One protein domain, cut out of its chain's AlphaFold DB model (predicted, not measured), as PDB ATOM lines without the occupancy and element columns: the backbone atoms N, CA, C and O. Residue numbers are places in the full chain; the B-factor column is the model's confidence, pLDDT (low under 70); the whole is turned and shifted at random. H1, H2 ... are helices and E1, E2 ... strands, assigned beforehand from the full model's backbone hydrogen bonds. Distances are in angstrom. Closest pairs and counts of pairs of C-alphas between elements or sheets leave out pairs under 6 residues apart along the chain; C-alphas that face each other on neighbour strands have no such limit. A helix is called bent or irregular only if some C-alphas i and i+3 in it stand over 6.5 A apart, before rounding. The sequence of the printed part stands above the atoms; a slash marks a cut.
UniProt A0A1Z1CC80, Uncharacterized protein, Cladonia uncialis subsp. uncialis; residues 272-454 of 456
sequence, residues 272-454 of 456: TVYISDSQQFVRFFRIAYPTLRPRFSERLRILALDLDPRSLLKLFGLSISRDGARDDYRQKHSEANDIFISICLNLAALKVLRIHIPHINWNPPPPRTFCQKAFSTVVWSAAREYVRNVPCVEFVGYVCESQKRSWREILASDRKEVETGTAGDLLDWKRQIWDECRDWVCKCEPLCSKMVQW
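AT A GLANCE: This is residues 272 to 454 of the 456 residues of an uncharacterized protein of Cladonia uncialis subsp. uncialis (UniProt A0A1Z1CC80). A small, twisted parallel sheet forms one side of the domain, with H5 and H6 over one of its faces; H3, H4 and the long H7 pack on H5, and H1 packs on H4. The little hairpin of E3 and E4 lies beyond H3, away from that sheet. The printed part has 183 residues, with seven named helices and six named strands in the order E1 H1 H2 E2 H3 E3 E4 H4 E5 H5 E6 H6 H7. The large sheet runs E1, E2, E5, E6; the class is mixed, helices and strands. It is compact, with a radius of gyration of the C-alphas of 17.1 A and spans of 57 by 38 by 28 A.

IN THESE COORDINATES: E1, residues 272 to 275, begins at C-alpha 272, (33.914, -37.051, 28.322). H1 is residues 278 to 291, 19.7 A long, followed by H2, 293 to 296, and E2, 302 to 305. H3 is residues 309 to 315, E3 318 to 320, E4 329 to 331 and H4 335 to 346, 16.5 A. E5, residues 352 to 357, is 15.8 A long; H5, 372 to 387, is 21.0 A and only just irregular, with C-alphas 382 and 385 6.9 A apart. E6, residues 392 to 397, is 16.4 A long, and H6, 401 to 419, is 27.1 A. H7, residues 426 to 452, is 37.1 A long and only just irregular, with C-alphas 443 and 446 6.6 A apart; it ends at C-alpha 452, (21.709, -65.711, 51.861).

HOW THE PARTS SIT: E1 and E2 are parallel, with N 273 and O 302 3.0 A apart, within hydrogen-bond range, as are N 303 and O 352, 3.0 A, between parallel E2 and E5, and N 355 and O 394, 2.8 A, between parallel E5 and E6. E1, H1 H2, E2 and E5, H5, E6 are strand-helix-strand units, parallel neighbour strands joined through helices, with right-handed crossovers. H5 and H6 on one face of the sheet make two layers; H5's height over the sheet is 9.0 A. H5 and H7 touch at a shallow tilt of 16 degrees, opposite ways, the closest C-alphas being those of Ala 374 and Cys 437, 7.0 A. H4 touches H1, closest at the C-alphas of Val 282 and Ala 336, 5.5 A. H3 touches H4, closest at the C-alphas of Leu 315 and Asn 337, 4.7 A. In the antiparallel hairpin of E3 and E4, N 319 and O 330 are within hydrogen-bond range at 3.4 A. H2 is close to H1 but not clearly touching, its closest C-alphas, of Tyr 289 and Phe 296, being 6.8 A apart. Every O i to N i+4 pair is within hydrogen-bond range in H3, H4 and H6; the counts are 7 of 10 in H1, 10 of 12 in H5 and 21 of 23 in H7, and H2 is too short for such a pair.

THE WHOLE: The C-alphas of Pro 294 and Trp 454 are the two farthest apart, 57.5 A. The printed part has no cut; the link from E5 to H5, 14 residues, is long. Mean pLDDT of the printed part is 77.3, with 58 residues under 70, among them 322 to 332 and 421 to 454.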
ATOM      1  N   THR A 272      34.656 -36.762  27.098       90.62
ATOM      2  CA  THR A 272      33.914 -37.051  28.322       90.62
ATOM      3  C   THR A 272      34.744 -36.633  29.528       90.62
ATOM      4  O   THR A 272      35.773 -37.252  29.791       90.62
ATOM      5  N   VAL A 273      34.299 -35.635  30.295       89.81
ATOM      6  CA  VAL A 273      34.893 -35.357  31.612       89.81
ATOM      7  C   VAL A 273      34.433 -36.450  32.562       89.81
ATOM      8  O   VAL A 273      33.249 -36.554  32.861       89.81
ATOM      9  N   TYR A 274      35.356 -37.288  33.008       90.94
ATOM     10  CA  TYR A 274      35.066 -38.444  33.840       90.94
ATOM     11  C   TYR A 274      35.524 -38.192  35.277       90.94
ATOM     12  O   TYR A 274      36.691 -37.893  35.536       90.94
ATOM     13  N   ILE A 275      34.595 -38.325  36.218       91.50
ATOM     14  CA  ILE A 275      34.808 -38.069  37.639       91.50
ATOM     15  C   ILE A 275      34.543 -39.361  38.397       91.50
ATOM     16  O   ILE A 275      33.411 -39.830  38.457       91.50
ATOM     17  N   SER A 276      35.597 -39.911  38.997       90.38
ATOM     18  CA  SER A 276      35.535 -41.186  39.731       90.38
ATOM     19  C   SER A 276      35.394 -41.020  41.242       90.38
ATOM     20  O   SER A 276      35.329 -41.988  41.992       90.38
ATOM     21  N   ASP A 277      35.411 -39.779  41.725       89.06
ATOM     22  CA  ASP A 277      35.415 -39.509  43.152       89.06
ATOM     23  C   ASP A 277      34.791 -38.151  43.499       89.06
ATOM     24  O   ASP A 277      34.979 -37.154  42.799       89.06
ATOM     25  N   SER A 278      34.084 -38.099  44.628       87.50
ATOM     26  CA  SER A 278      33.376 -36.901  45.095       87.50
ATOM     27  C   SER A 278      34.301 -35.730  45.455       87.50
ATOM     28  O   SER A 278      33.963 -34.578  45.215       87.50
ATOM     29  N   GLN A 279      35.502 -35.975  45.972       87.44
ATOM     30  CA  GLN A 279      36.501 -34.927  46.190       87.44
ATOM     31  C   GLN A 279      37.101 -34.430  44.871       87.44
ATOM     32  O   GLN A 279      37.423 -33.249  44.766       87.44
ATOM     33  N   GLN A 280      37.258 -35.288  43.852       87.38
ATOM     34  CA  GLN A 280      37.607 -34.811  42.504       87.38
ATOM     35  C   GLN A 280      36.508 -33.911  41.952       87.38
ATOM     36  O   GLN A 280      36.829 -32.861  41.404       87.38
ATOM     37  N   PHE A 281      35.245 -34.303  42.137       88.25
ATOM     38  CA  PHE A 281      34.086 -33.507  41.753       88.25
ATOM     39  C   PHE A 281      34.165 -32.101  42.364       88.25
ATOM     40  O   PHE A 281      34.244 -31.110  41.639       88.25
ATOM     41  N   VAL A 282      34.258 -32.025  43.696       86.94
ATOM     42  CA  VAL A 282      34.357 -30.757  44.433       86.94
ATOM     43  C   VAL A 282      35.566 -29.948  43.970       86.94
ATOM     44  O   VAL A 282      35.426 -28.786  43.609       86.94
ATOM     45  N   ARG A 283      36.762 -30.546  43.915       85.00
ATOM     46  CA  ARG A 283      37.980 -29.829  43.496       85.00
ATOM     47  C   ARG A 283      37.875 -29.291  42.077       85.00
ATOM     48  O   ARG A 283      38.303 -28.168  41.826       85.00
ATOM     49  N   PHE A 284      37.316 -30.068  41.156       85.12
ATOM     50  CA  PHE A 284      37.229 -29.687  39.752       85.12
ATOM     51  C   PHE A 284      36.331 -28.468  39.604       85.12
ATOM     52  O   PHE A 284      36.738 -27.445  39.058       85.12
ATOM     53  N   PHE A 285      35.143 -28.536  40.191       84.00
ATOM     54  CA  PHE A 285      34.163 -27.478  40.048       84.00
ATOM     55  C   PHE A 285      34.344 -26.299  41.008       84.00
ATOM     56  O   PHE A 285      33.802 -25.225  40.770       84.00
ATOM     57  N   ARG A 286      35.154 -26.443  42.057       82.69
ATOM     58  CA  ARG A 286      35.513 -25.323  42.933       82.69
ATOM     59  C   ARG A 286      36.753 -24.574  42.458       82.69
ATOM     60  O   ARG A 286      36.831 -23.369  42.638       82.69
ATOM     61  N   ILE A 287      37.731 -25.273  41.881       78.19
ATOM     62  CA  ILE A 287      39.036 -24.685  41.533       78.19
ATOM     63  C   ILE A 287      39.136 -24.429  40.028       78.19
ATOM     64  O   ILE A 287      39.400 -23.304  39.601       78.19
ATOM     65  N   ALA A 288      38.914 -25.461  39.212       73.56
ATOM     66  CA  ALA A 288      39.086 -25.359  37.765       73.56
ATOM     67  C   ALA A 288      37.901 -24.642  37.102       73.56
ATOM     68  O   ALA A 288      38.079 -23.839  36.195       73.56
ATOM     69  N   TYR A 289      36.679 -24.875  37.570       71.94
ATOM     70  CA  TYR A 289      35.504 -24.275  36.938       71.94
ATOM     71  C   TYR A 289      35.453 -22.739  37.043       71.94
ATOM     72  O   TYR A 289      35.218 -22.114  36.012       71.94
ATOM     73  N   PRO A 290      35.734 -22.081  38.191       74.38
ATOM     74  CA  PRO A 290      35.744 -20.616  38.251       74.38
ATOM     75  C   PRO A 290      36.876 -19.978  37.440       74.38
ATOM     76  O   PRO A 290      36.701 -18.900  36.881       74.38
ATOM     77  N   THR A 291      38.023 -20.650  37.335       72.25
ATOM     78  CA  THR A 291      39.153 -20.166  36.527       72.25
ATOM     79  C   THR A 291      38.899 -20.320  35.026       72.25
ATOM     80  O   THR A 291      39.410 -19.541  34.228       72.25
ATOM     81  N   LEU A 292      38.051 -21.271  34.631       69.06
ATOM     82  CA  LEU A 292      37.664 -21.513  33.239       69.06
ATOM     83  C   LEU A 292      36.291 -20.885  32.879       69.06
ATOM     84  O   LEU A 292      35.813 -21.040  31.750       69.06
ATOM     85  N   ARG A 293      35.650 -20.173  33.822       61.44
ATOM     86  CA  ARG A 293      34.191 -19.956  33.911       61.44
ATOM     87  C   ARG A 293      33.487 -19.338  32.703       61.44
ATOM     88  O   ARG A 293      32.451 -19.890  32.356       61.44
ATOM     89  N   PRO A 294      33.972 -18.283  32.018       61.69
ATOM     90  CA  PRO A 294      33.200 -17.746  30.896       61.69
ATOM     91  C   PRO A 294      33.160 -18.704  29.699       61.69
ATOM     92  O   PRO A 294      32.270 -18.607  28.875       61.69
ATOM     93  N   ARG A 295      34.107 -19.645  29.581       66.69
ATOM     94  CA  ARG A 295      34.178 -20.560  28.427       66.69
ATOM     95  C   ARG A 295      33.808 -21.992  28.772       66.69
ATOM     96  O   ARG A 295      33.497 -22.766  27.878       66.69
ATOM     97  N   PHE A 296      33.903 -22.381  30.036       71.12
ATOM     98  CA  PHE A 296      33.771 -23.777  30.423       71.12
ATOM     99  C   PHE A 296      32.318 -24.243  30.457       71.12
ATOM    100  O   PHE A 296      32.001 -25.290  29.890       71.12
ATOM    101  N   SER A 297      31.437 -23.470  31.099       69.81
ATOM    102  CA  SER A 297      30.022 -23.823  31.261       69.81
ATOM    103  C   SER A 297      29.305 -23.973  29.923       69.81
ATOM    104  O   SER A 297      28.436 -24.823  29.794       69.81
ATOM    105  N   GLU A 298      29.718 -23.204  28.917       76.25
ATOM    106  CA  GLU A 298      29.176 -23.232  27.556       76.25
ATOM    107  C   GLU A 298      29.705 -24.395  26.705       76.25
ATOM    108  O   GLU A 298      29.154 -24.709  25.644       76.25
ATOM    109  N   ARG A 299      30.806 -25.023  27.132       82.38
ATOM    110  CA  ARG A 299      31.547 -25.984  26.309       82.38
ATOM    111  C   ARG A 299      31.519 -27.398  26.840       82.38
ATOM    112  O   ARG A 299      31.665 -28.301  26.027       82.38
ATOM    113  N   LEU A 300      31.330 -27.611  28.141       87.62
ATOM    114  CA  LEU A 300      31.230 -28.958  28.694       87.62
ATOM    115  C   LEU A 300      29.995 -29.668  28.120       87.62
ATOM    116  O   LEU A 300      28.867 -29.364  28.501       87.62
ATOM    117  N   ARG A 301      30.207 -30.614  27.196       90.81
ATOM    118  CA  ARG A 301      29.112 -31.351  26.539       90.81
ATOM    119  C   ARG A 301      28.816 -32.698  27.174       90.81
ATOM    120  O   ARG A 301      27.655 -33.104  27.166       90.81
ATOM    121  N   ILE A 302      29.835 -33.388  27.686       92.19
ATOM    122  CA  ILE A 302      29.706 -34.761  28.180       92.19
ATOM    123  C   ILE A 302      30.369 -34.877  29.554       92.19
ATOM    124  O   ILE A 302      31.575 -34.665  29.695       92.19
ATOM    125  N   LEU A 303      29.581 -35.255  30.557       92.94
ATOM    126  CA  LEU A 303      30.031 -35.510  31.924       92.94
ATOM    127  C   LEU A 303      29.724 -36.966  32.277       92.94
ATOM    128  O   LEU A 303      28.602 -37.417  32.082       92.94
ATOM    129  N   ALA A 304      30.705 -37.699  32.795       94.44
ATOM    130  CA  ALA A 304      30.528 -39.048  33.310       94.44
ATOM    131  C   ALA A 304      30.893 -39.105  34.793       94.44
ATOM    132  O   ALA A 304      31.978 -38.686  35.194       94.44
ATOM    133  N   LEU A 305      29.984 -39.636  35.599       94.62
ATOM    134  CA  LEU A 305      30.124 -39.804  37.036       94.62
ATOM    135  C   LEU A 305      30.242 -41.294  37.338       94.62
ATOM    136  O   LEU A 305      29.296 -42.040  37.108       94.62
ATOM    137  N   ASP A 306      31.388 -41.719  37.853       94.00
ATOM    138  CA  ASP A 306      31.651 -43.094  38.284       94.00
ATOM    139  C   ASP A 306      32.085 -43.109  39.744       94.00
ATOM    140  O   ASP A 306      33.230 -43.372  40.105       94.00
ATOM    141  N   LEU A 307      31.148 -42.685  40.582       92.81
ATOM    142  CA  LEU A 307      31.357 -42.519  42.006       92.81
ATOM    143  C   LEU A 307      31.075 -43.830  42.738       92.81
ATOM    144  O   LEU A 307      30.192 -44.597  42.352       92.81
ATOM    145  N   ASP A 308      31.761 -44.046  43.858       91.88
ATOM    146  CA  ASP A 308      31.381 -45.107  44.788       91.88
ATOM    147  C   ASP A 308      29.944 -44.891  45.314       91.88
ATOM    148  O   ASP A 308      29.461 -43.749  45.338       91.88
ATOM    149  N   PRO A 309      29.252 -45.951  45.784       91.06
ATOM    150  CA  PRO A 309      27.852 -45.854  46.189       91.06
ATOM    151  C   PRO A 309      27.555 -44.723  47.183       91.06
ATOM    152  O   PRO A 309      26.533 -44.044  47.072       91.06
ATOM    153  N   ARG A 310      28.458 -44.478  48.143       88.69
ATOM    154  CA  ARG A 310      28.271 -43.445  49.171       88.69
ATOM    155  C   ARG A 310      28.481 -42.052  48.600       88.69
ATOM    156  O   ARG A 310      27.726 -41.144  48.938       88.69
ATOM    157  N   SER A 311      29.504 -41.870  47.769       91.06
ATOM    158  CA  SER A 311      29.742 -40.604  47.071       91.06
ATOM    159  C   SER A 311      28.588 -40.245  46.140       91.06
ATOM    160  O   SER A 311      28.221 -39.075  46.077       91.06
ATOM    161  N   LEU A 312      27.991 -41.232  45.468       92.31
ATOM    162  CA  LEU A 312      26.865 -41.014  44.564       92.31
ATOM    163  C   LEU A 312      25.614 -40.540  45.314       92.31
ATOM    164  O   LEU A 312      25.018 -39.537  44.938       92.31
ATOM    165  N   LEU A 313      25.265 -41.193  46.427       90.50
ATOM    166  CA  LEU A 313      24.161 -40.745  47.283       90.50
ATOM    167  C   LEU A 313      24.404 -39.333  47.829       90.50
ATOM    168  O   LEU A 313      23.534 -38.473  47.717       90.50
ATOM    169  N   LYS A 314      25.612 -39.066  48.342       89.75
ATOM    170  CA  LYS A 314      25.984 -37.739  48.862       89.75
ATOM    171  C   LYS A 314      25.900 -36.645  47.806       89.75
ATOM    172  O   LYS A 314      25.508 -35.526  48.141       89.75
ATOM    173  N   LEU A 315      26.281 -36.951  46.564       90.50
ATOM    174  CA  LEU A 315      26.188 -36.016  45.443       90.50
ATOM    175  C   LEU A 315      24.738 -35.567  45.228       90.50
ATOM    176  O   LEU A 315      24.496 -34.390  44.991       90.50
ATOM    177  N   PHE A 316      23.779 -36.477  45.388       90.00
ATOM    178  CA  PHE A 316      22.349 -36.196  45.263       90.00
ATOM    179  C   PHE A 316      21.672 -35.853  46.603       90.00
ATOM    180  O   PHE A 316      20.463 -36.001  46.746       90.00
ATOM    181  N   GLY A 317      22.444 -35.401  47.599       85.62
ATOM    182  CA  GLY A 317      21.913 -34.889  48.870       85.62
ATOM    183  C   GLY A 317      21.422 -35.965  49.842       85.62
ATOM    184  O   GLY A 317      20.854 -35.638  50.886       85.62
ATOM    185  N   LEU A 318      21.656 -37.242  49.535       86.81
ATOM    186  CA  LEU A 318      21.313 -38.364  50.397       86.81
ATOM    187  C   LEU A 318      22.490 -38.731  51.304       86.81
ATOM    188  O   LEU A 318      23.634 -38.878  50.866       86.81
ATOM    189  N   SER A 319      22.207 -38.932  52.588       82.44
ATOM    190  CA  SER A 319      23.184 -39.438  53.549       82.44
ATOM    191  C   SER A 319      22.643 -40.672  54.258       82.44
ATOM    192  O   SER A 319      21.479 -40.709  54.639       82.44
ATOM    193  N   ILE A 320      23.495 -41.686  54.417       75.88
ATOM    194  CA  ILE A 320      23.190 -42.873  55.219       75.88
ATOM    195  C   ILE A 320      23.840 -42.674  56.576       75.88
ATOM    196  O   ILE A 320      25.053 -42.440  56.653       75.88
ATOM    197  N   SER A 321      23.032 -42.735  57.633       73.50
ATOM    198  CA  SER A 321      23.544 -42.688  58.998       73.50
ATOM    199  C   SER A 321      24.482 -43.871  59.246       73.50
ATOM    200  O   SER A 321      24.193 -45.000  58.854       73.50
ATOM    201  N   ARG A 322      25.624 -43.616  59.895       66.81
ATOM    202  CA  ARG A 322      26.584 -44.674  60.256       66.81
ATOM    203  C   ARG A 322      26.008 -45.663  61.259       66.81
ATOM    204  O   ARG A 322      26.457 -46.802  61.285       66.81
ATOM    205  N   ASP A 323      25.027 -45.229  62.040       67.06
ATOM    206  CA  ASP A 323      24.578 -45.975  63.209       67.06
ATOM    207  C   ASP A 323      23.670 -47.155  62.853       67.06
ATOM    208  O   ASP A 323      23.289 -47.903  63.743       67.06
ATOM    209  N   GLY A 324      23.318 -47.343  61.571       55.62
ATOM    210  CA  GLY A 324      22.599 -48.524  61.064       55.62
ATOM    211  C   GLY A 324      21.221 -48.783  61.688       55.62
ATOM    212  O   GLY A 324      20.547 -49.727  61.294       55.62
ATOM    213  N   ALA A 325      20.794 -47.962  62.649       51.72
ATOM    214  CA  ALA A 325      19.697 -48.269  63.556       51.72
ATOM    215  C   ALA A 325      18.316 -47.851  63.032       51.72
ATOM    216  O   ALA A 325      17.331 -48.033  63.740       51.72
ATOM    217  N   ARG A 326      18.228 -47.300  61.816       54.81
ATOM    218  CA  ARG A 326      17.002 -47.055  61.038       54.81
ATOM    219  C   ARG A 326      17.406 -46.534  59.660       54.81
ATOM    220  O   ARG A 326      18.388 -45.795  59.565       54.81
ATOM    221  N   ASP A 327      16.644 -46.886  58.627       52.75
ATOM    222  CA  ASP A 327      16.756 -46.389  57.244       52.75
ATOM    223  C   ASP A 327      16.399 -44.887  57.129       52.75
ATOM    224  O   ASP A 327      15.618 -44.458  56.279       52.75
ATOM    225  N   ASP A 328      16.961 -44.056  58.005       56.09
ATOM    226  CA  ASP A 328      16.806 -42.609  57.995       56.09
ATOM    227  C   ASP A 328      17.786 -42.026  56.975       56.09
ATOM    228  O   ASP A 328      18.922 -41.649  57.290       56.09
ATOM    229  N   TYR A 329      17.337 -41.925  55.727       58.75
ATOM    230  CA  TYR A 329      18.000 -41.069  54.755       58.75
ATOM    231  C   TYR A 329      17.667 -39.631  55.109       58.75
ATOM    232  O   TYR A 329      16.615 -39.100  54.761       58.75
ATOM    233  N   ARG A 330      18.576 -38.980  55.829       60.44
ATOM    234  CA  ARG A 330      18.446 -37.549  56.074       60.44
ATOM    235  C   ARG A 330      18.960 -36.811  54.855       60.44
ATOM    236  O   ARG A 330      20.115 -37.003  54.453       60.44
ATOM    237  N   GLN A 331      18.103 -35.961  54.295       62.81
ATOM    238  CA  GLN A 331      18.528 -34.970  53.324       62.81
ATOM    239  C   GLN A 331      19.530 -34.061  54.029       62.81
ATOM    240  O   GLN A 331      19.204 -33.355  54.983       62.81
ATOM    241  N   LYS A 332      20.789 -34.160  53.619       69.94
ATOM    242  CA  LYS A 332      21.861 -33.344  54.168       69.94
ATOM    243  C   LYS A 332      22.598 -32.744  52.995       69.94
ATOM    244  O   LYS A 332      23.211 -33.470  52.213       69.94
ATOM    245  N   HIS A 333      22.533 -31.422  52.897       72.12
ATOM    246  CA  HIS A 333      23.328 -30.671  51.939       72.12
ATOM    247  C   HIS A 333      24.801 -31.012  52.166       72.12
ATOM    248  O   HIS A 333      25.343 -30.865  53.265       72.12
ATOM    249  N   SER A 334      25.412 -31.590  51.139       78.06
ATOM    250  CA  SER A 334      26.851 -31.794  51.081       78.06
ATOM    251  C   SER A 334      27.437 -30.723  50.171       78.06
ATOM    252  O   SER A 334      26.784 -30.312  49.218       78.06
ATOM    253  N   GLU A 335      28.687 -30.318  50.401       80.25
ATOM    254  CA  GLU A 335      29.366 -29.363  49.508       80.25
ATOM    255  C   GLU A 335      29.324 -29.840  48.042       80.25
ATOM    256  O   GLU A 335      29.116 -29.051  47.126       80.25
ATOM    257  N   ALA A 336      29.454 -31.153  47.811       77.69
ATOM    258  CA  ALA A 336      29.330 -31.741  46.481       77.69
ATOM    259  C   ALA A 336      27.921 -31.570  45.891       77.69
ATOM    260  O   ALA A 336      27.807 -31.318  44.696       77.69
ATOM    261  N   ASN A 337      26.874 -31.686  46.712       82.38
ATOM    262  CA  ASN A 337      25.491 -31.471  46.295       82.38
ATOM    263  C   ASN A 337      25.237 -30.008  45.922       82.38
ATOM    264  O   ASN A 337      24.717 -29.755  44.843       82.38
ATOM    265  N   ASP A 338      25.678 -29.055  46.743       80.06
ATOM    266  CA  ASP A 338      25.484 -27.624  46.471       80.06
ATOM    267  C   ASP A 338      26.229 -27.191  45.198       80.06
ATOM    268  O   ASP A 338      25.695 -26.475  44.345       80.06
ATOM    269  N   ILE A 339      27.452 -27.699  45.020       79.25
ATOM    270  CA  ILE A 339      28.229 -27.514  43.795       79.25
ATOM    271  C   ILE A 339      27.501 -28.149  42.604       79.25
ATOM    272  O   ILE A 339      27.352 -27.499  41.572       79.25
ATOM    273  N   PHE A 340      27.010 -29.386  42.731       79.44
ATOM    274  CA  PHE A 340      26.288 -30.077  41.660       79.44
ATOM    275  C   PHE A 340      24.999 -29.354  41.264       79.44
ATOM    276  O   PHE A 340      24.751 -29.192  40.075       79.44
ATOM    277  N   ILE A 341      24.240 -28.825  42.226       78.88
ATOM    278  CA  ILE A 341      23.074 -27.968  41.975       78.88
ATOM    279  C   ILE A 341      23.479 -26.749  41.158       78.88
ATOM    280  O   ILE A 341      22.907 -26.492  40.100       78.88
ATOM    281  N   SER A 342      24.502 -26.023  41.618       76.94
ATOM    282  CA  SER A 342      25.002 -24.843  40.916       76.94
ATOM    283  C   SER A 342      25.413 -25.180  39.482       76.94
ATOM    284  O   SER A 342      25.132 -24.427  38.555       76.94
ATOM    285  N   ILE A 343      26.039 -26.332  39.271       73.06
ATOM    286  CA  ILE A 343      26.471 -26.794  37.953       73.06
ATOM    287  C   ILE A 343      25.281 -27.172  37.081       73.06
ATOM    288  O   ILE A 343      25.197 -26.683  35.965       73.06
ATOM    289  N   CYS A 344      24.356 -28.003  37.554       70.50
ATOM    290  CA  CYS A 344      23.201 -28.433  36.766       70.50
ATOM    291  C   CYS A 344      22.314 -27.260  36.342       70.50
ATOM    292  O   CYS A 344      21.753 -27.284  35.251       70.50
ATOM    293  N   LEU A 345      22.234 -26.212  37.165       68.06
ATOM    294  CA  LEU A 345      21.550 -24.971  36.803       68.06
ATOM    295  C   LEU A 345      22.321 -24.148  35.757       68.06
ATOM    296  O   LEU A 345      21.704 -23.448  34.961       68.06
ATOM    297  N   ASN A 346      23.654 -24.232  35.737       67.56
ATOM    298  CA  ASN A 346      24.514 -23.397  34.889       67.56
ATOM    299  C   ASN A 346      25.069 -24.106  33.641       67.56
ATOM    300  O   ASN A 346      25.597 -23.449  32.744       67.56
ATOM    301  N   LEU A 347      24.977 -25.433  33.550       69.38
ATOM    302  CA  LEU A 347      25.448 -26.217  32.412       69.38
ATOM    303  C   LEU A 347      24.347 -26.400  31.361       69.38
ATOM    304  O   LEU A 347      24.057 -27.519  30.942       69.38
ATOM    305  N   ALA A 348      23.789 -25.296  30.861       70.94
ATOM    306  CA  ALA A 348      22.865 -25.330  29.721       70.94
ATOM    307  C   ALA A 348      23.474 -26.037  28.488       70.94
ATOM    308  O   ALA A 348      22.772 -26.548  27.620       70.94
ATOM    309  N   ALA A 349      24.804 -26.086  28.413       80.69
ATOM    310  CA  ALA A 349      25.543 -26.733  27.344       80.69
ATOM    311  C   ALA A 349      25.679 -28.256  27.468       80.69
ATOM    312  O   ALA A 349      26.070 -28.885  26.474       80.69
ATOM    313  N   LEU A 350      25.427 -28.835  28.648       89.00
ATOM    314  CA  LEU A 350      25.627 -30.259  28.884       89.00
ATOM    315  C   LEU A 350      24.620 -31.046  28.051       89.00
ATOM    316  O   LEU A 350      23.418 -30.958  28.262       89.00
ATOM    317  N   LYS A 351      25.123 -31.825  27.093       91.19
ATOM    318  CA  LYS A 351      24.296 -32.651  26.208       91.19
ATOM    319  C   LYS A 351      24.055 -34.029  26.802       91.19
ATOM    320  O   LYS A 351      22.960 -34.562  26.668       91.19
ATOM    321  N   VAL A 352      25.086 -34.597  27.428       93.12
ATOM    322  CA  VAL A 352      25.071 -35.969  27.934       93.12
ATOM    323  C   VAL A 352      25.629 -36.012  29.352       93.12
ATOM    324  O   VAL A 352      26.771 -35.619  29.594       93.12
ATOM    325  N   LEU A 353      24.837 -36.549  30.277       94.00
ATOM    326  CA  LEU A 353      25.265 -36.920  31.619       94.00
ATOM    327  C   LEU A 353      25.220 -38.440  31.758       94.00
ATOM    328  O   LEU A 353      24.149 -39.040  31.723       94.00
ATOM    329  N   ARG A 354      26.378 -39.066  31.944       95.25
ATOM    330  CA  ARG A 354      26.485 -40.493  32.240       95.25
ATOM    331  C   ARG A 354      26.631 -40.691  33.737       95.25
ATOM    332  O   ARG A 354      27.535 -40.124  34.343       95.25
ATOM    333  N   ILE A 355      25.782 -41.519  34.325       95.00
ATOM    334  CA  ILE A 355      25.867 -41.902  35.731       95.00
ATOM    335  C   ILE A 355      26.122 -43.402  35.772       95.00
ATOM    336  O   ILE A 355      25.259 -44.207  35.418       95.00
ATOM    337  N   HIS A 356      27.329 -43.783  36.173       94.62
ATOM    338  CA  HIS A 356      27.675 -45.172  36.397       94.62
ATOM    339  C   HIS A 356      27.167 -45.604  37.769       94.62
ATOM    340  O   HIS A 356      27.492 -45.008  38.794       94.62
ATOM    341  N   ILE A 357      26.330 -46.635  37.764       93.25
ATOM    342  CA  ILE A 357      25.830 -47.290  38.961       93.25
ATOM    343  C   ILE A 357      26.808 -48.423  39.289       93.25
ATOM    344  O   ILE A 357      26.813 -49.453  38.598       93.25
ATOM    345  N   PRO A 358      27.654 -48.249  40.318       90.88
ATOM    346  CA  PRO A 358      28.605 -49.275  40.710       90.88
ATOM    347  C   PRO A 358      27.874 -50.509  41.241       90.88
ATOM    348  O   PRO A 358      26.736 -50.439  41.717       90.88
ATOM    349  N   HIS A 359      28.564 -51.645  41.205       88.44
ATOM    350  CA  HIS A 359      28.147 -52.799  41.988       88.44
ATOM    351  C   HIS A 359      28.159 -52.416  43.470       88.44
ATOM    352  O   HIS A 359      29.151 -51.871  43.967       88.44
ATOM    353  N   ILE A 360      27.077 -52.712  44.186       84.31
ATOM    354  CA  ILE A 360      27.011 -52.592  45.642       84.31
ATOM    355  C   ILE A 360      28.060 -53.529  46.242       84.31
ATOM    356  O   ILE A 360      27.871 -54.734  46.355       84.31
ATOM    357  N   ASN A 361      29.199 -52.967  46.622       81.00
ATOM    358  CA  ASN A 361      30.179 -53.615  47.479       81.00
ATOM    359  C   ASN A 361      30.541 -52.615  48.572       81.00
ATOM    360  O   ASN A 361      31.467 -51.813  48.430       81.00
ATOM    361  N   TRP A 362      29.705 -52.557  49.606       73.31
ATOM    362  CA  TRP A 362      29.876 -51.575  50.663       73.31
ATOM    363  C   TRP A 362      30.827 -52.134  51.701       73.31
ATOM    364  O   TRP A 362      30.699 -53.278  52.126       73.31
ATOM    365  N   ASN A 363      31.745 -51.287  52.148       71.94
ATOM    366  CA  ASN A 363      32.536 -51.559  53.331       71.94
ATOM    367  C   ASN A 363      32.383 -50.394  54.331       71.94
ATOM    368  O   ASN A 363      32.786 -49.261  54.022       71.94
ATOM    369  N   PRO A 364      31.757 -50.602  55.507       72.06
ATOM    370  CA  PRO A 364      31.021 -51.808  55.936       72.06
ATOM    371  C   PRO A 364      29.822 -52.156  55.032       72.06
ATOM    372  O   PRO A 364      29.354 -51.247  54.331       72.06
ATOM    373  N   PRO A 365      29.345 -53.423  55.040       69.00
ATOM    374  CA  PRO A 365      28.182 -53.862  54.265       69.00
ATOM    375  C   PRO A 365      26.982 -52.944  54.522       69.00
ATOM    376  O   PRO A 365      26.870 -52.376  55.614       69.00
ATOM    377  N   PRO A 366      26.113 -52.735  53.518       67.38
ATOM    378  CA  PRO A 366      24.957 -51.878  53.711       67.38
ATOM    379  C   PRO A 366      23.999 -52.527  54.729       67.38
ATOM    380  O   PRO A 366      24.144 -53.717  55.037       67.38
ATOM    381  N   PRO A 367      23.000 -51.783  55.235       66.62
ATOM    382  CA  PRO A 367      21.863 -52.393  55.921       66.62
ATOM    383  C   PRO A 367      21.348 -53.590  55.108       66.62
ATOM    384  O   PRO A 367      21.336 -53.537  53.875       66.62
ATOM    385  N   ARG A 368      20.964 -54.684  55.785       64.25
ATOM    386  CA  ARG A 368      20.682 -56.011  55.185       64.25
ATOM    387  C   ARG A 368      19.631 -56.007  54.060       64.25
ATOM    388  O   ARG A 368      19.493 -56.998  53.352       64.25
ATOM    389  N   THR A 369      18.922 -54.904  53.872       65.75
ATOM    390  CA  THR A 369      17.809 -54.737  52.939       65.75
ATOM    391  C   THR A 369      18.189 -54.061  51.611       65.75
ATOM    392  O   THR A 369      17.362 -53.979  50.701       65.75
ATOM    393  N   PHE A 370      19.437 -53.602  51.437       74.50
ATOM    394  CA  PHE A 370      19.839 -52.846  50.244       74.50
ATOM    395  C   PHE A 370      20.321 -53.735  49.086       74.50
ATOM    396  O   PHE A 370      21.506 -54.041  48.954       74.50
ATOM    397  N   CYS A 371      19.400 -54.117  48.197       86.25
ATOM    398  CA  CYS A 371      19.744 -54.784  46.938       86.25
ATOM    399  C   CYS A 371      20.167 -53.782  45.838       86.25
ATOM    400  O   CYS A 371      19.844 -52.592  45.894       86.25
ATOM    401  N   GLN A 372      20.856 -54.268  44.791       89.06
ATOM    402  CA  GLN A 372      21.302 -53.454  43.639       89.06
ATOM    403  C   GLN A 372      20.150 -52.667  43.004       89.06
ATOM    404  O   GLN A 372      20.295 -51.492  42.661       89.06
ATOM    405  N   LYS A 373      18.986 -53.317  42.895       89.56
ATOM    406  CA  LYS A 373      17.771 -52.725  42.345       89.56
ATOM    407  C   LYS A 373      17.307 -51.535  43.189       89.56
ATOM    408  O   LYS A 373      17.180 -50.441  42.646       89.56
ATOM    409  N   ALA A 374      17.143 -51.719  44.501       88.75
ATOM    410  CA  ALA A 374      16.722 -50.664  45.425       88.75
ATOM    411  C   ALA A 374      17.687 -49.469  45.407       88.75
ATOM    412  O   ALA A 374      17.253 -48.327  45.285       88.75
ATOM    413  N   PHE A 375      18.998 -49.724  45.422       90.06
ATOM    414  CA  PHE A 375      20.002 -48.663  45.321       90.06
ATOM    415  C   PHE A 375      19.886 -47.846  44.042       90.06
ATOM    416  O   PHE A 375      19.866 -46.620  44.112       90.06
ATOM    417  N   SER A 376      19.796 -48.510  42.884       92.50
ATOM    418  CA  SER A 376      19.649 -47.804  41.610       92.50
ATOM    419  C   SER A 376      18.398 -46.924  41.601       92.50
ATOM    420  O   SER A 376      18.499 -45.755  41.243       92.50
ATOM    421  N   THR A 377      17.265 -47.428  42.101       90.94
ATOM    422  CA  THR A 377      16.023 -46.656  42.215       90.94
ATOM    423  C   THR A 377      16.200 -45.438  43.120       90.94
ATOM    424  O   THR A 377      15.879 -44.332  42.706       90.94
ATOM    425  N   VAL A 378      16.776 -45.600  44.315       89.69
ATOM    426  CA  VAL A 378      16.993 -44.487  45.257       89.69
ATOM    427  C   VAL A 378      17.901 -43.410  44.662       89.69
ATOM    428  O   VAL A 378      17.597 -42.220  44.756       89.69
ATOM    429  N   VAL A 379      18.997 -43.814  44.014       91.75
ATOM    430  CA  VAL A 379      19.907 -42.884  43.334       91.75
ATOM    431  C   VAL A 379      19.174 -42.104  42.249       91.75
ATOM    432  O   VAL A 379      19.363 -40.897  42.143       91.75
ATOM    433  N   TRP A 380      18.343 -42.765  41.449       92.00
ATOM    434  CA  TRP A 380      17.612 -42.116  40.365       92.00
ATOM    435  C   TRP A 380      16.588 -41.126  40.876       92.00
ATOM    436  O   TRP A 380      16.582 -39.976  40.443       92.00
ATOM    437  N   SER A 381      15.789 -41.544  41.851       89.69
ATOM    438  CA  SER A 381      14.784 -40.698  42.481       89.69
ATOM    439  C   SER A 381      15.400 -39.427  43.054       89.69
ATOM    440  O   SER A 381      14.853 -38.343  42.863       89.69
ATOM    441  N   ALA A 382      16.581 -39.534  43.668       89.81
ATOM    442  CA  ALA A 382      17.332 -38.375  44.134       89.81
ATOM    443  C   ALA A 382      17.952 -37.561  42.986       89.81
ATOM    444  O   ALA A 382      17.958 -36.336  43.035       89.81
ATOM    445  N   ALA A 383      18.454 -38.216  41.936       91.38
ATOM    446  CA  ALA A 383      19.071 -37.551  40.792       91.38
ATOM    447  C   ALA A 383      18.072 -36.745  39.945       91.38
ATOM    448  O   ALA A 383      18.471 -35.743  39.351       91.38
ATOM    449  N   ARG A 384      16.799 -37.165  39.883       90.12
ATOM    450  CA  ARG A 384      15.742 -36.630  39.000       90.12
ATOM    451  C   ARG A 384      15.725 -35.109  38.923       90.12
ATOM    452  O   ARG A 384      15.831 -34.548  37.836       90.12
ATOM    453  N   GLU A 385      15.656 -34.447  40.074       84.50
ATOM    454  CA  GLU A 385      15.535 -32.987  40.156       84.50
ATOM    455  C   GLU A 385      16.716 -32.256  39.524       84.50
ATOM    456  O   GLU A 385      16.555 -31.190  38.932       84.50
ATOM    457  N   TYR A 386      17.900 -32.848  39.630       85.81
ATOM    458  CA  TYR A 386      19.134 -32.256  39.145       85.81
ATOM    459  C   TYR A 386      19.380 -32.548  37.666       85.81
ATOM    460  O   TYR A 386      20.101 -31.800  37.011       85.81
ATOM    461  N   VAL A 387      18.818 -33.640  37.140       90.06
ATOM    462  CA  VAL A 387      19.098 -34.108  35.774       90.06
ATOM    463  C   VAL A 387      17.941 -33.899  34.799       90.06
ATOM    464  O   VAL A 387      18.139 -34.093  33.603       90.06
ATOM    465  N   ARG A 388      16.759 -33.466  35.265       87.81
ATOM    466  CA  ARG A 388      15.568 -33.250  34.418       87.81
ATOM    467  C   ARG A 388      15.820 -32.328  33.220       87.81
ATOM    468  O   ARG A 388      15.314 -32.591  32.133       87.81
ATOM    469  N   ASN A 389      16.675 -31.318  33.399       84.88
ATOM    470  CA  ASN A 389      17.024 -30.339  32.362       84.88
ATOM    471  C   ASN A 389      18.165 -30.798  31.440       84.88
ATOM    472  O   ASN A 389      18.474 -30.125  30.461       84.88
ATOM    473  N   VAL A 390      18.820 -31.922  31.738       89.00
ATOM    474  CA  VAL A 390      19.892 -32.448  30.889       89.00
ATOM    475  C   VAL A 390      19.254 -33.222  29.732       89.00
ATOM    476  O   VAL A 390      18.510 -34.160  30.014       89.00
ATOM    477  N   PRO A 391      19.546 -32.921  28.450       89.25
ATOM    478  CA  PRO A 391      18.880 -33.543  27.300       89.25
ATOM    479  C   PRO A 391      19.045 -35.064  27.221       89.25
ATOM    480  O   PRO A 391      18.101 -35.784  26.892       89.25
ATOM    481  N   CYS A 392      20.222 -35.587  27.560       92.12
ATOM    482  CA  CYS A 392      20.482 -37.021  27.583       92.12
ATOM    483  C   CYS A 392      21.099 -37.429  28.922       92.12
ATOM    484  O   CYS A 392      22.169 -36.945  29.292       92.12
ATOM    485  N   VAL A 393      20.432 -38.335  29.638       93.88
ATOM    486  CA  VAL A 393      20.937 -38.933  30.879       93.88
ATOM    487  C   VAL A 393      21.061 -40.434  30.659       93.88
ATOM    488  O   VAL A 393      20.069 -41.118  30.410       93.88
ATOM    489  N   GLU A 394      22.282 -40.949  30.736       94.38
ATOM    490  CA  GLU A 394      22.592 -42.358  30.510       94.38
ATOM    491  C   GLU A 394      23.000 -43.016  31.828       94.38
ATOM    492  O   GLU A 394      24.013 -42.660  32.430       94.38
ATOM    493  N   PHE A 395      22.245 -44.025  32.256       92.44
ATOM    494  CA  PHE A 395      22.643 -44.869  33.379       92.44
ATOM    495  C   PHE A 395      23.394 -46.092  32.868       92.44
ATOM    496  O   PHE A 395      22.857 -46.912  32.119       92.44
ATOM    497  N   VAL A 396      24.651 -46.209  33.282       93.25
ATOM    498  CA  VAL A 396      25.561 -47.290  32.889       93.25
ATOM    499  C   VAL A 396      25.961 -48.115  34.115       93.25
ATOM    500  O   VAL A 396      25.731 -47.694  35.243       93.25
ATOM    501  N   GLY A 397      26.523 -49.308  33.916       92.75
ATOM    502  CA  GLY A 397      26.913 -50.201  35.017       92.75
ATOM    503  C   GLY A 397      25.843 -51.233  35.387       92.75
ATOM    504  O   GLY A 397      25.140 -51.750  34.516       92.75
ATOM    505  N   TYR A 398      25.744 -51.557  36.679       90.94
ATOM    506  CA  TYR A 398      24.960 -52.684  37.206       90.94
ATOM    507  C   TYR A 398      23.477 -52.326  37.364       90.94
ATOM    508  O   TYR A 398      22.970 -52.156  38.474       90.94
ATOM    509  N   VAL A 399      22.787 -52.184  36.231       92.50
ATOM    510  CA  VAL A 399      21.360 -51.843  36.158       92.50
ATOM    511  C   VAL A 399      20.681 -52.662  35.067       92.50
ATOM    512  O   VAL A 399      21.153 -52.699  33.928       92.50
ATOM    513  N   CYS A 400      19.527 -53.247  35.386       92.44
ATOM    514  CA  CYS A 400      18.694 -53.938  34.409       92.44
ATOM    515  C   CYS A 400      18.135 -52.978  33.344       92.44
ATOM    516  O   CYS A 400      17.713 -51.860  33.640       92.44
ATOM    517  N   GLU A 401      18.051 -53.441  32.097       92.25
ATOM    518  CA  GLU A 401      17.575 -52.616  30.977       92.25
ATOM    519  C   GLU A 401      16.107 -52.175  31.137       92.25
ATOM    520  O   GLU A 401      15.744 -51.068  30.744       92.25
ATOM    521  N   SER A 402      15.278 -52.996  31.792       92.56
ATOM    522  CA  SER A 402      13.891 -52.651  32.136       92.56
ATOM    523  C   SER A 402      13.804 -51.428  33.052       92.56
ATOM    524  O   SER A 402      12.992 -50.538  32.814       92.56
ATOM    525  N   GLN A 403      14.686 -51.337  34.051       90.44
ATOM    526  CA  GLN A 403      14.756 -50.188  34.947       90.44
ATOM    527  C   GLN A 403      15.212 -48.933  34.189       90.44
ATOM    528  O   GLN A 403      14.612 -47.871  34.339       90.44
ATOM    529  N   LYS A 404      16.226 -49.053  33.315       93.19
ATOM    530  CA  LYS A 404      16.693 -47.923  32.490       93.19
ATOM    531  C   LYS A 404      15.606 -47.399  31.554       93.19
ATOM    532  O   LYS A 404      15.588 -46.206  31.266       93.19
ATOM    533  N   ARG A 405      14.755 -48.283  31.024       93.44
ATOM    534  CA  ARG A 405      13.630 -47.906  30.157       93.44
ATOM    535  C   ARG A 405      12.571 -47.135  30.942       93.44
ATOM    536  O   ARG A 405      12.268 -46.014  30.556       93.44
ATOM    537  N   SER A 406      12.118 -47.688  32.067       91.56
ATOM    538  CA  SER A 406      11.150 -47.029  32.955       91.56
ATOM    539  C   SER A 406      11.634 -45.642  33.390       91.56
ATOM    540  O   SER A 406      10.891 -44.670  33.325       91.56
ATOM    541  N   TRP A 407      12.918 -45.504  33.725       91.50
ATOM    542  CA  TRP A 407      13.476 -44.205  34.088       91.50
ATOM    543  C   TRP A 407      13.501 -43.190  32.935       91.50
ATOM    544  O   TRP A 407      13.237 -42.006  33.135       91.50
ATOM    545  N   ARG A 408      13.810 -43.639  31.711       92.44
ATOM    546  CA  ARG A 408      13.768 -42.778  30.518       92.44
ATOM    547  C   ARG A 408      12.356 -42.281  30.226       92.44
ATOM    548  O   ARG A 408      12.209 -41.135  29.818       92.44
ATOM    549  N   GLU A 409      11.348 -43.120  30.442       91.75
ATOM    550  CA  GLU A 409       9.937 -42.744  30.310       91.75
ATOM    551  C   GLU A 409       9.549 -41.680  31.345       91.75
ATOM    552  O   GLU A 409       8.954 -40.673  30.968       91.75
ATOM    553  N   ILE A 410       9.978 -41.839  32.604       90.31
ATOM    554  CA  ILE A 410       9.774 -40.837  33.665       90.31
ATOM    555  C   ILE A 410      10.407 -39.498  33.266       90.31
ATOM    556  O   ILE A 410       9.712 -38.493  33.190       90.31
ATOM    557  N   LEU A 411      11.699 -39.479  32.911       89.94
ATOM    558  CA  LEU A 411      12.371 -38.239  32.502       89.94
ATOM    559  C   LEU A 411      11.744 -37.596  31.257       89.94
ATOM    560  O   LEU A 411      11.754 -36.374  31.126       89.94
ATOM    561  N   ALA A 412      11.223 -38.394  30.322       90.19
ATOM    562  CA  ALA A 412      10.525 -37.873  29.152       90.19
ATOM    563  C   ALA A 412       9.179 -37.230  29.526       90.19
ATOM    564  O   ALA A 412       8.823 -36.216  28.928       90.19
ATOM    565  N   SER A 413       8.457 -37.786  30.506       89.69
ATOM    566  CA  SER A 413       7.240 -37.176  31.059       89.69
ATOM    567  C   SER A 413       7.553 -35.846  31.741       89.69
ATOM    568  O   SER A 413       6.945 -34.834  31.407       89.69
ATOM    569  N   ASP A 414       8.584 -35.810  32.590       86.12
ATOM    570  CA  ASP A 414       8.988 -34.601  33.323       86.12
ATOM    571  C   ASP A 414       9.318 -33.444  32.392       86.12
ATOM    572  O   ASP A 414       8.995 -32.291  32.664       86.12
ATOM    573  N   ARG A 415      10.003 -33.741  31.287       86.50
ATOM    574  CA  ARG A 415      10.381 -32.715  30.314       86.50
ATOM    575  C   ARG A 415       9.164 -32.126  29.629       86.50
ATOM    576  O   ARG A 415       9.117 -30.914  29.466       86.50
ATOM    577  N   LYS A 416       8.175 -32.960  29.298       88.00
ATOM    578  CA  LYS A 416       6.902 -32.473  28.762       88.00
ATOM    579  C   LYS A 416       6.204 -31.565  29.770       88.00
ATOM    580  O   LYS A 416       5.763 -30.498  29.379       88.00
ATOM    581  N   GLU A 417       6.175 -31.932  31.052       83.62
ATOM    582  CA  GLU A 417       5.570 -31.109  32.113       83.62
ATOM    583  C   GLU A 417       6.290 -29.766  32.324       83.62
ATOM    584  O   GLU A 417       5.651 -28.739  32.565       83.62
ATOM    585  N   VAL A 418       7.624 -29.758  32.221       79.19
ATOM    586  CA  VAL A 418       8.434 -28.531  32.282       79.19
ATOM    587  C   VAL A 418       8.168 -27.644  31.064       79.19
ATOM    588  O   VAL A 418       8.029 -26.434  31.223       79.19
ATOM    589  N   GLU A 419       8.052 -28.227  29.868       78.81
ATOM    590  CA  GLU A 419       7.695 -27.507  28.638       78.81
ATOM    591  C   GLU A 419       6.268 -26.937  28.691       78.81
ATOM    592  O   GLU A 419       6.033 -25.838  28.190       78.81
ATOM    593  N   THR A 420       5.324 -27.634  29.334       80.62
ATOM    594  CA  THR A 420       3.932 -27.180  29.490       80.62
ATOM    595  C   THR A 420       3.707 -26.250  30.685       80.62
ATOM    596  O   THR A 420       2.603 -25.735  30.847       80.62
ATOM    597  N   GLY A 421       4.724 -26.006  31.521       69.69
ATOM    598  CA  GLY A 421       4.638 -25.101  32.672       69.69
ATOM    599  C   GLY A 421       3.784 -25.617  33.838       69.69
ATOM    600  O   GLY A 421       3.422 -24.843  34.719       69.69
ATOM    601  N   THR A 422       3.469 -26.913  33.875       61.06
ATOM    602  CA  THR A 422       2.556 -27.534  34.855       61.06
ATOM    603  C   THR A 422       3.275 -28.174  36.045       61.06
ATOM    604  O   THR A 422       2.694 -28.998  36.741       61.06
ATOM    605  N   ALA A 423       4.541 -27.821  36.292       57.03
ATOM    606  CA  ALA A 423       5.394 -28.443  37.308       57.03
ATOM    607  C   ALA A 423       5.029 -28.029  38.756       57.03
ATOM    608  O   ALA A 423       5.832 -27.409  39.456       57.03
ATOM    609  N   GLY A 424       3.817 -28.361  39.202       53.81
ATOM    610  CA  GLY A 424       3.411 -28.393  40.607       53.81
ATOM    611  C   GLY A 424       3.532 -29.816  41.162       53.81
ATOM    612  O   GLY A 424       3.171 -30.765  40.481       53.81
ATOM    613  N   ASP A 425       4.043 -29.949  42.388       58.66
ATOM    614  CA  ASP A 425       4.045 -31.167  43.233       58.66
ATOM    615  C   ASP A 425       5.182 -32.196  43.085       58.66
ATOM    616  O   ASP A 425       5.030 -33.415  43.151       58.66
ATOM    617  N   LEU A 426       6.409 -31.677  43.057       49.62
ATOM    618  CA  LEU A 426       7.657 -32.444  43.174       49.62
ATOM    619  C   LEU A 426       7.851 -33.135  44.547       49.62
ATOM    620  O   LEU A 426       8.490 -34.186  44.647       49.62
ATOM    621  N   LEU A 427       7.319 -32.538  45.619       48.62
ATOM    622  CA  LEU A 427       7.456 -33.031  46.997       48.62
ATOM    623  C   LEU A 427       6.568 -34.248  47.281       48.62
ATOM    624  O   LEU A 427       7.001 -35.151  48.001       48.62
ATOM    625  N   ASP A 428       5.376 -34.305  46.692       57.28
ATOM    626  CA  ASP A 428       4.442 -35.415  46.899       57.28
ATOM    627  C   ASP A 428       4.900 -36.679  46.177       57.28
ATOM    628  O   ASP A 428       4.869 -37.766  46.753       57.28
ATOM    629  N   TRP A 429       5.488 -36.548  44.986       56.00
ATOM    630  CA  TRP A 429       6.110 -37.689  44.313       56.00
ATOM    631  C   TRP A 429       7.325 -38.238  45.073       56.00
ATOM    632  O   TRP A 429       7.505 -39.452  45.168       56.00
ATOM    633  N   LYS A 430       8.163 -37.361  45.650       48.75
ATOM    634  CA  LYS A 430       9.290 -37.788  46.497       48.75
ATOM    635  C   LYS A 430       8.810 -38.638  47.668       48.75
ATOM    636  O   LYS A 430       9.467 -39.624  47.987       48.75
ATOM    637  N   ARG A 431       7.679 -38.272  48.283       58.19
ATOM    638  CA  ARG A 431       7.038 -39.072  49.335       58.19
ATOM    639  C   ARG A 431       6.481 -40.382  48.787       58.19
ATOM    640  O   ARG A 431       6.789 -41.423  49.347       58.19
ATOM    641  N   GLN A 432       5.772 -40.359  47.660       62.91
ATOM    642  CA  GLN A 432       5.200 -41.567  47.063       62.91
ATOM    643  C   GLN A 432       6.271 -42.609  46.712       62.91
ATOM    644  O   GLN A 432       6.167 -43.760  47.113       62.91
ATOM    645  N   ILE A 433       7.334 -42.215  46.012       57.41
ATOM    646  CA  ILE A 433       8.438 -43.124  45.671       57.41
ATOM    647  C   ILE A 433       9.187 -43.584  46.907       57.41
ATOM    648  O   ILE A 433       9.699 -44.700  46.936       57.41
ATOM    649  N   TRP A 434       9.303 -42.720  47.911       57.59
ATOM    650  CA  TRP A 434       9.894 -43.101  49.177       57.59
ATOM    651  C   TRP A 434       9.081 -44.202  49.850       57.59
ATOM    652  O   TRP A 434       9.660 -45.192  50.287       57.59
ATOM    653  N   ASP A 435       7.760 -44.066  49.870       64.19
ATOM    654  CA  ASP A 435       6.858 -45.077  50.405       64.19
ATOM    655  C   ASP A 435       6.873 -46.348  49.542       64.19
ATOM    656  O   ASP A 435       6.970 -47.443  50.085       64.19
ATOM    657  N   GLU A 436       6.947 -46.234  48.212       60.72
ATOM    658  CA  GLU A 436       7.123 -47.382  47.311       60.72
ATOM    659  C   GLU A 436       8.470 -48.085  47.514       60.72
ATOM    660  O   GLU A 436       8.526 -49.313  47.509       60.72
ATOM    661  N   CYS A 437       9.560 -47.333  47.703       53.03
ATOM    662  CA  CYS A 437      10.889 -47.872  47.985       53.03
ATOM    663  C   CYS A 437      10.925 -48.519  49.364       53.03
ATOM    664  O   CYS A 437      11.467 -49.612  49.488       53.03
ATOM    665  N   ARG A 438      10.338 -47.883  50.379       60.34
ATOM    666  CA  ARG A 438      10.195 -48.426  51.732       60.34
ATOM    667  C   ARG A 438       9.412 -49.735  51.689       60.34
ATOM    668  O   ARG A 438       9.899 -50.740  52.192       60.34
ATOM    669  N   ASP A 439       8.277 -49.762  51.000       60.78
ATOM    670  CA  ASP A 439       7.480 -50.970  50.793       60.78
ATOM    671  C   ASP A 439       8.258 -52.049  50.036       60.78
ATOM    672  O   ASP A 439       8.161 -53.232  50.363       60.78
ATOM    673  N   TRP A 440       9.047 -51.668  49.029       56.69
ATOM    674  CA  TRP A 440       9.899 -52.591  48.279       56.69
ATOM    675  C   TRP A 440      11.007 -53.188  49.143       56.69
ATOM    676  O   TRP A 440      11.237 -54.392  49.092       56.69
ATOM    677  N   VAL A 441      11.676 -52.360  49.941       53.75
ATOM    678  CA  VAL A 441      12.724 -52.752  50.891       53.75
ATOM    679  C   VAL A 441      12.142 -53.734  51.913       53.75
ATOM    680  O   VAL A 441      12.689 -54.826  52.072       53.75
ATOM    681  N   CYS A 442      10.971 -53.429  52.480       56.78
ATOM    682  CA  CYS A 442      10.234 -54.319  53.382       56.78
ATOM    683  C   CYS A 442       9.807 -55.639  52.705       56.78
ATOM    684  O   CYS A 442       9.844 -56.699  53.323       56.78
ATOM    685  N   LYS A 443       9.427 -55.617  51.418       59.66
ATOM    686  CA  LYS A 443       9.034 -56.820  50.650       59.66
ATOM    687  C   LYS A 443      10.222 -57.647  50.153       59.66
ATOM    688  O   LYS A 443      10.072 -58.845  49.914       59.66
ATOM    689  N   CYS A 444      11.391 -57.038  49.967       50.38
ATOM    690  CA  CYS A 444      12.618 -57.731  49.577       50.38
ATOM    691  C   CYS A 444      13.302 -58.422  50.760       50.38
ATOM    692  O   CYS A 444      13.988 -59.420  50.546       50.38
ATOM    693  N   GLU A 445      13.095 -57.948  51.989       50.62
ATOM    694  CA  GLU A 445      13.709 -58.501  53.201       50.62
ATOM    695  C   GLU A 445      13.501 -60.029  53.372       50.62
ATOM    696  O   GLU A 445      14.493 -60.731  53.604       50.62
ATOM    697  N   PRO A 446      12.307 -60.618  53.130       53.47
ATOM    698  CA  PRO A 446      12.112 -62.071  53.198       53.47
ATOM    699  C   PRO A 446      12.782 -62.842  52.047       53.47
ATOM    700  O   PRO A 446      13.220 -63.977  52.233       53.47
ATOM    701  N   LEU A 447      12.859 -62.250  50.849       48.94
ATOM    702  CA  LEU A 447      13.433 -62.885  49.655       48.94
ATOM    703  C   LEU A 447      14.966 -62.875  49.693       48.94
ATOM    704  O   LEU A 447      15.601 -63.881  49.379       48.94
ATOM    705  N   CYS A 448      15.563 -61.769  50.139       43.62
ATOM    706  CA  CYS A 448      17.005 -61.662  50.334       43.62
ATOM    707  C   CYS A 448      17.485 -62.546  51.494       43.62
ATOM    708  O   CYS A 448      18.513 -63.205  51.357       43.62
ATOM    709  N   SER A 449      16.713 -62.649  52.585       45.16
ATOM    710  CA  SER A 449      17.036 -63.544  53.709       45.16
ATOM    711  C   SER A 449      17.070 -65.024  53.299       45.16
ATOM    712  O   SER A 449      17.912 -65.773  53.788       45.16
ATOM    713  N   LYS A 450      16.219 -65.443  52.348       44.34
ATOM    714  CA  LYS A 450      16.235 -66.807  51.789       44.34
ATOM    715  C   LYS A 450      17.405 -67.063  50.834       44.34
ATOM    716  O   LYS A 450      17.926 -68.169  50.823       44.34
ATOM    717  N   MET A 451      17.844 -66.066  50.059       34.84
ATOM    718  CA  MET A 451      18.995 -66.218  49.152       34.84
ATOM    719  C   MET A 451      20.340 -66.289  49.887       34.84
ATOM    720  O   MET A 451      21.239 -66.977  49.415       34.84
ATOM    721  N   VAL A 452      20.486 -65.622  51.038       40.81
ATOM    722  CA  VAL A 452      21.709 -65.711  51.861       40.81
ATOM    723  C   VAL A 452      21.862 -67.101  52.492       40.81
ATOM    724  O   VAL A 452      22.977 -67.587  52.601       40.81
ATOM    725  N   GLN A 453      20.760 -67.785  52.818       41.34
ATOM    726  CA  GLN A 453      20.790 -69.166  53.330       41.34
ATOM    727  C   GLN A 453      21.140 -70.228  52.272       41.34
ATOM    728  O   GLN A 453      21.351 -71.380  52.626       41.34
ATOM    729  N   TRP A 454      21.161 -69.876  50.985       36.53
ATOM    730  CA  TRP A 454      21.495 -70.795  49.884       36.53
ATOM    731  C   TRP A 454      22.945 -70.629  49.398       36.53
ATOM    732  O   TRP A 454      23.328 -71.228  48.395       36.53
TER     733      TRP A 454